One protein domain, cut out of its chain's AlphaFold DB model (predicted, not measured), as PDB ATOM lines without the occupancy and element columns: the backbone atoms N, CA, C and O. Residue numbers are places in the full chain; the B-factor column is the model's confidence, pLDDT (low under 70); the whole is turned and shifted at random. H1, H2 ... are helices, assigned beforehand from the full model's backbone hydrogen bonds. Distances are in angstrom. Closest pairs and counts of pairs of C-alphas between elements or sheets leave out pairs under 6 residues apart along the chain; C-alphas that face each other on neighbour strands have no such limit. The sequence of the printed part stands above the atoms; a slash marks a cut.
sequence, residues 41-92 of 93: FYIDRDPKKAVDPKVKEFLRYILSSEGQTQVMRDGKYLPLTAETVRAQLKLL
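This is residues 41 to 92 of the 93 residues of an uncharacterized protein of Betaproteobacteria bacterium (UniProt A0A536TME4). An open, elongated hook of three helices: H2 turns off steeply from the end of H1, and the chain then folds back through H3, which runs nearly antiparallel to H1 and meets its last residues. Before H1, residues 41 to 52 form a long loop. The printed part has 52 residues with three named helices, in the order H1, H2, H3, and is all helix. It is only just loose, close to compact, with a radius of gyration of the C-alphas of 12.0 A and spans of 36 by 20 by 15 A.

Start at C-alpha 41, at (2.834, 76.202, 161.779). Find C-alpha 53 at (-9.000, 83.176, 171.097); from there H1 runs to residue 63, 15.2 A long. H2 holds residues 65 to 74, 14.4 A. H3, residues 82 to 90, 12.5 A, ends at (4.269, 89.698, 168.892).

H1 and H2 are close but not clearly touching: the closest C-alphas, of Tyr 61 and Gly 67, are 5.7 A apart. Their tilt is steep, 62 degrees, the same way. H1 and H3 touch, with the C-alphas of Leu 63 and Val 85 closest at 5.8 A, at a shallow tilt of 8 degrees, opposite ways. H2 and H3 are apart. In H1, H2 and H3 every O i to N i+4 pair is within hydrogen-bond range.

The C-alphas farthest apart, of Lys 48 and Gly 75, are 36.6 A apart. The printed part has no cut; the link H1 to H2 is tight, H2 to H3 short. No printed residue is under 70 in pLDDT.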
ATOM      1  N   PHE A  41       4.264  76.347 161.535       87.69
ATOM      2  CA  PHE A  41       2.834  76.202 161.779       87.69
ATOM      3  C   PHE A  41       2.090  77.327 161.069       87.69
ATOM      4  O   PHE A  41       2.497  78.487 161.135       87.69
ATOM      5  N   TYR A  42       0.978  76.981 160.429       90.19
ATOM      6  CA  TYR A  42       0.100  77.937 159.769       90.19
ATOM      7  C   TYR A  42      -1.266  77.924 160.439       90.19
ATOM      8  O   TYR A  42      -1.756  76.872 160.853       90.19
ATOM      9  N   ILE A  43      -1.878  79.099 160.516       90.44
ATOM     10  CA  ILE A  43      -3.282  79.248 160.877       90.44
ATOM     11  C   ILE A  43      -4.013  79.860 159.692       90.44
ATOM     12  O   ILE A  43      -3.492  80.768 159.045       90.44
ATOM     13  N   ASP A  44      -5.214  79.366 159.417       90.12
ATOM     14  CA  ASP A  44      -6.115  80.040 158.494       90.12
ATOM     15  C   ASP A  44      -6.702  81.268 159.203       90.12
ATOM     16  O   ASP A  44      -7.344  81.150 160.252       90.12
ATOM     17  N   ARG A  45      -6.401  82.463 158.687       87.12
ATOM     18  CA  ARG A  45      -6.808  83.731 159.299       87.12
ATOM     19  C   ARG A  45      -7.003  84.812 158.245       87.12
ATOM     20  O   ARG A  45      -6.119  85.071 157.435       87.12
ATOM     21  N   ASP A  46      -8.108  85.543 158.362       91.19
ATOM     22  CA  ASP A  46      -8.258  86.856 157.733       91.19
ATOM     23  C   ASP A  46      -7.294  87.856 158.412       91.19
ATOM     24  O   ASP A  46      -7.431  88.107 159.615       91.19
ATOM     25  N   PRO A  47      -6.328  88.462 157.694       87.56
ATOM     26  CA  PRO A  47      -5.360  89.381 158.291       87.56
ATOM     27  C   PRO A  47      -5.998  90.571 159.015       87.56
ATOM     28  O   PRO A  47      -5.390  91.091 159.950       87.56
ATOM     29  N   LYS A  48      -7.218  90.973 158.618       90.50
ATOM     30  CA  LYS A  48      -7.973  92.090 159.210       90.50
ATOM     31  C   LYS A  48      -8.714  91.712 160.494       90.50
ATOM     32  O   LYS A  48      -9.243  92.596 161.163       90.50
ATOM     33  N   LYS A  49      -8.791  90.422 160.829       90.44
ATOM     34  CA  LYS A  49      -9.443  89.920 162.042       90.44
ATOM     35  C   LYS A  49      -8.400  89.465 163.057       90.44
ATOM     36  O   LYS A  49      -7.296  89.046 162.704       90.44
ATOM     37  N   ALA A  50      -8.776  89.536 164.331       90.50
ATOM     38  CA  ALA A  50      -7.981  88.959 165.405       90.50
ATOM     39  C   ALA A  50      -7.869  87.434 165.242       90.50
ATOM     40  O   ALA A  50      -8.736  86.793 164.643       90.50
ATOM     41  N   VAL A  51      -6.802  86.854 165.796       92.25
ATOM     42  CA  VAL A  51      -6.666  85.396 165.917       92.25
ATOM     43  C   VAL A  51      -7.802  84.868 166.795       92.25
ATOM     44  O   VAL A  51      -8.113  85.479 167.819       92.25
ATOM     45  N   ASP A  52      -8.402  83.739 166.407       93.44
ATOM     46  CA  ASP A  52      -9.386  83.054 167.248       93.44
ATOM     47  C   ASP A  52      -8.815  82.854 168.669       93.44
ATOM     48  O   ASP A  52      -7.686  82.369 168.799       93.44
ATOM     49  N   PRO A  53      -9.544  83.215 169.742       94.62
ATOM     50  CA  PRO A  53      -9.000  83.176 171.097       94.62
ATOM     51  C   PRO A  53      -8.463  81.804 171.522       94.62
ATOM     52  O   PRO A  53      -7.443  81.736 172.201       94.62
ATOM     53  N   LYS A  54      -9.094  80.702 171.099       95.19
ATOM     54  CA  LYS A  54      -8.633  79.349 171.450       95.19
ATOM     55  C   LYS A  54      -7.351  78.999 170.706       95.19
ATOM     56  O   LYS A  54      -6.431  78.437 171.296       95.19
ATOM     57  N   VAL A  55      -7.274  79.367 169.427       95.00
ATOM     58  CA  VAL A  55      -6.055  79.202 168.623       95.00
ATOM     59  C   VAL A  55      -4.917  80.039 169.206       95.00
ATOM     60  O   VAL A  55      -3.807  79.535 169.357       95.00
ATOM     61  N   LYS A  56      -5.188  81.288 169.598       94.62
ATOM     62  CA  LYS A  56      -4.205  82.175 170.230       94.62
ATOM     63  C   LYS A  56      -3.635  81.568 171.512       94.62
ATOM     64  O   LYS A  56      -2.416  81.548 171.660       94.62
ATOM     65  N   GLU A  57      -4.473  81.041 172.401       96.50
ATOM     66  CA  GLU A  57      -3.994  80.407 173.638       96.50
ATOM     67  C   GLU A  57      -3.186  79.133 173.370       96.50
ATOM     68  O   GLU A  57      -2.147  78.918 173.996       96.50
ATOM     69  N   PHE A  58      -3.579  78.327 172.381       96.31
ATOM     70  CA  PHE A  58      -2.787  77.165 171.984       96.31
ATOM     71  C   PHE A  58      -1.408  77.560 171.430       96.31
ATOM     72  O   PHE A  58      -0.392  76.976 171.807       96.31
ATOM     73  N   LEU A  59      -1.338  78.604 170.596       95.75
ATOM     74  CA  LEU A  59      -0.068  79.136 170.097       95.75
ATOM     75  C   LEU A  59       0.785  79.731 171.227       95.75
ATOM     76  O   LEU A  59       1.996  79.515 171.251       95.75
ATOM     77  N   ARG A  60       0.177  80.422 172.202       96.19
ATOM     78  CA  ARG A  60       0.881  80.900 173.404       96.19
ATOM     79  C   ARG A  60       1.462  79.745 174.213       96.19
ATOM     80  O   ARG A  60       2.597  79.858 174.666       96.19
ATOM     81  N   TYR A  61       0.730  78.641 174.358       97.19
ATOM     82  CA  TYR A  61       1.236  77.429 175.001       97.19
ATOM     83  C   TYR A  61       2.437  76.848 174.248       97.19
ATOM     84  O   TYR A  61       3.479  76.620 174.861       97.19
ATOM     85  N   ILE A  62       2.339  76.678 172.924       96.00
ATOM     86  CA  ILE A  62       3.448  76.178 172.093       96.00
ATOM     87  C   ILE A  62       4.698  77.053 172.268       96.00
ATOM     88  O   ILE A  62       5.800  76.534 172.442       96.00
ATOM     89  N   LEU A  63       4.532  78.377 172.251       96.38
ATOM     90  CA  LEU A  63       5.619  79.353 172.384       96.38
ATOM     91  C   LEU A  63       6.124  79.523 173.827       96.38
ATOM     92  O   LEU A  63       7.151  80.161 174.047       96.38
ATOM     93  N   SER A  64       5.418  78.979 174.818       97.38
ATOM     94  CA  SER A  64       5.786  79.096 176.227       97.38
ATOM     95  C   SER A  64       7.009  78.247 176.583       97.38
ATOM     96  O   SER A  64       7.357  77.291 175.891       97.38
ATOM     97  N   SER A  65       7.622  78.547 177.732       96.75
ATOM     98  CA  SER A  65       8.688  77.712 178.306       96.75
ATOM     99  C   SER A  65       8.253  76.248 178.463       96.75
ATOM    100  O   SER A  65       9.020  75.330 178.175       96.75
ATOM    101  N   GLU A  66       6.999  76.018 178.861       97.81
ATOM    102  CA  GLU A  66       6.456  74.670 179.021       97.81
ATOM    103  C   GLU A  66       6.392  73.930 177.680       97.81
ATOM    104  O   GLU A  66       6.932  72.828 177.564       97.81
ATOM    105  N   GLY A  67       5.808  74.558 176.654       96.94
ATOM    106  CA  GLY A  67       5.714  73.989 175.309       96.94
ATOM    107  C   GLY A  67       7.091  73.689 174.715       96.94
ATOM    108  O   GLY A  67       7.338  72.581 174.239       96.94
ATOM    109  N   GLN A  68       8.037  74.624 174.837       96.75
ATOM    110  CA  GLN A  68       9.415  74.421 174.373       96.75
ATOM    111  C   GLN A  68      10.152  73.323 175.160       96.75
ATOM    112  O   GLN A  68      10.972  72.599 174.593       96.75
ATOM    113  N   THR A  69       9.826  73.126 176.442       96.56
ATOM    114  CA  THR A  69      10.360  72.004 177.229       96.56
ATOM    115  C   THR A  69       9.827  70.663 176.718       96.56
ATOM    116  O   THR A  69      10.575  69.687 176.691       96.56
ATOM    117  N   GLN A  70       8.567  70.595 176.270       96.75
ATOM    118  CA  GLN A  70       8.033  69.379 175.645       96.75
ATOM    119  C   GLN A  70       8.740  69.059 174.323       96.75
ATOM    120  O   GLN A  70       9.100  67.906 174.103       96.75
ATOM    121  N   VAL A  71       9.020  70.067 173.487       94.25
ATOM    122  CA  VAL A  71       9.786  69.885 172.237       94.25
ATOM    123  C   VAL A  71      11.167  69.293 172.521       94.25
ATOM    124  O   VAL A  71      11.582  68.326 171.889       94.25
ATOM    125  N   MET A  72      11.859  69.834 173.521       92.75
ATOM    126  CA  MET A  72      13.171  69.340 173.926       92.75
ATOM    127  C   MET A  72      13.122  67.910 174.486       92.75
ATOM    128  O   MET A  72      14.057  67.148 174.257       92.75
ATOM    129  N   ARG A  73      12.045  67.530 175.192       94.75
ATOM    130  CA  ARG A  73      11.829  66.149 175.663       94.75
ATOM    131  C   ARG A  73      11.574  65.164 174.526       94.75
ATOM    132  O   ARG A  73      12.081  64.050 174.588       94.75
ATOM    133  N   ASP A  74      10.792  65.559 173.525       94.19
ATOM    134  CA  ASP A  74      10.516  64.740 172.338       94.19
ATOM    135  C   ASP A  74      11.791  64.499 171.511       94.19
ATOM    136  O   ASP A  74      11.970  63.437 170.921       94.19
ATOM    137  N   GLY A  75      12.714  65.467 171.494       88.69
ATOM    138  CA  GLY A  75      14.058  65.312 170.928       88.69
ATOM    139  C   GLY A  75      14.110  65.244 169.399       88.69
ATOM    140  O   GLY A  75      15.197  65.256 168.824       88.69
ATOM    141  N   LYS A  76      12.956  65.222 168.720       88.81
ATOM    142  CA  LYS A  76      12.859  65.259 167.255       88.81
ATOM    143  C   LYS A  76      13.235  66.618 166.671       88.81
ATOM    144  O   LYS A  76      13.750  66.686 165.557       88.81
ATOM    145  N   TYR A  77      12.966  67.691 167.412       89.31
ATOM    146  CA  TYR A  77      13.252  69.064 167.010       89.31
ATOM    147  C   TYR A  77      14.036  69.794 168.092       89.31
ATOM    148  O   TYR A  77      13.950  69.479 169.280       89.31
ATOM    149  N   LEU A  78      14.778  70.816 167.674       90.56
ATOM    150  CA  LEU A  78      15.388  71.754 168.605       90.56
ATOM    151  C   LEU A  78      14.335  72.757 169.092       90.56
ATOM    152  O   LEU A  78      13.502  73.192 168.292       90.56
ATOM    153  N   PRO A  79      14.367  73.155 170.376       92.56
ATOM    154  CA  PRO A  79      13.516  74.230 170.856       92.56
ATOM    155  C   PRO A  79      13.872  75.541 170.148       92.56
ATOM    156  O   PRO A  79      15.027  75.795 169.793       92.56
ATOM    157  N   LEU A  80      12.865  76.388 169.972       92.50
ATOM    158  CA  LEU A  80      13.015  77.711 169.387       92.50
ATOM    159  C   LEU A  80      13.944  78.579 170.240       92.50
ATOM    160  O   LEU A  80      13.979  78.488 171.470       92.50
ATOM    161  N   THR A  81      14.669  79.483 169.581       90.50
ATOM    162  CA  THR A  81      15.451  80.492 170.295       90.50
ATOM    163  C   THR A  81      14.520  81.502 170.967       90.50
ATOM    164  O   THR A  81      13.392  81.743 170.524       90.50
ATOM    165  N   ALA A  82      15.005  82.148 172.028       92.19
ATOM    166  CA  ALA A  82      14.242  83.184 172.723       92.19
ATOM    167  C   ALA A  82      13.879  84.364 171.802       92.19
ATOM    168  O   ALA A  82      12.839  84.996 171.977       92.19
ATOM    169  N   GLU A  83      14.729  84.661 170.815       92.25
ATOM    170  CA  GLU A  83      14.452  85.666 169.791       92.25
ATOM    171  C   GLU A  83      13.265  85.261 168.915       92.25
ATOM    172  O   GLU A  83      12.314  86.036 168.794       92.25
ATOM    173  N   THR A  84      13.265  84.030 168.389       92.56
ATOM    174  CA  THR A  84      12.150  83.514 167.591       92.56
ATOM    175  C   THR A  84      10.854  83.512 168.399       92.56
ATOM    176  O   THR A  84       9.844  84.011 167.911       92.56
ATOM    177  N   VAL A  85      10.871  83.037 169.650       95.25
ATOM    178  CA  VAL A  85       9.681  83.030 170.523       95.25
ATOM    179  C   VAL A  85       9.100  84.435 170.694       95.25
ATOM    180  O   VAL A  85       7.900  84.627 170.503       95.25
ATOM    181  N   ARG A  86       9.936  85.438 171.003       95.94
ATOM    182  CA  ARG A  86       9.481  86.833 171.151       95.94
ATOM    183  C   ARG A  86       8.887  87.385 169.857       95.94
ATOM    184  O   ARG A  86       7.844  88.032 169.901       95.94
ATOM    185  N   ALA A  87       9.531  87.116 168.722       95.50
ATOM    186  CA  ALA A  87       9.034  87.549 167.421       95.50
ATOM    187  C   ALA A  87       7.658  86.939 167.110       95.50
ATOM    188  O   ALA A  87       6.763  87.661 166.685       95.50
ATOM    189  N   GLN A  88       7.466  85.643 167.380       95.00
ATOM    190  CA  GLN A  88       6.190  84.962 167.136       95.00
ATOM    191  C   GLN A  88       5.085  85.405 168.102       95.00
ATOM    192  O   GLN A  88       3.953  85.604 167.671       95.00
ATOM    193  N   LEU A  89       5.395  85.626 169.386       94.62
ATOM    194  CA  LEU A  89       4.415  86.128 170.358       94.62
ATOM    195  C   LEU A  89       3.856  87.499 169.955       94.62
ATOM    196  O   LEU A  89       2.656  87.716 170.087       94.62
ATOM    197  N   LYS A  90       4.693  88.381 169.394       94.25
ATOM    198  CA  LYS A  90       4.269  89.698 168.892       94.25
ATOM    199  C   LYS A  90       3.251  89.606 167.747       94.25
ATOM    200  O   LYS A  90       2.448  90.512 167.582       94.25
ATOM    201  N   LEU A  91       3.254  88.525 166.964       90.62
ATOM    202  CA  LEU A  91       2.268  88.316 165.892       90.62
ATOM    203  C   LEU A  91       0.879  87.926 166.423       90.62
ATOM    204  O   LEU A  91      -0.091  87.917 165.659       90.62
ATOM    205  N   LEU A  92       0.790  87.559 167.706       88.38
ATOM    206  CA  LEU A  92      -0.458  87.196 168.373       88.38
ATOM    207  C   LEU A  92      -1.120  88.380 169.089       88.38
ATOM    208  O   LEU A  92      -2.265  88.236 169.519       88.38
TER     209      LEU A  92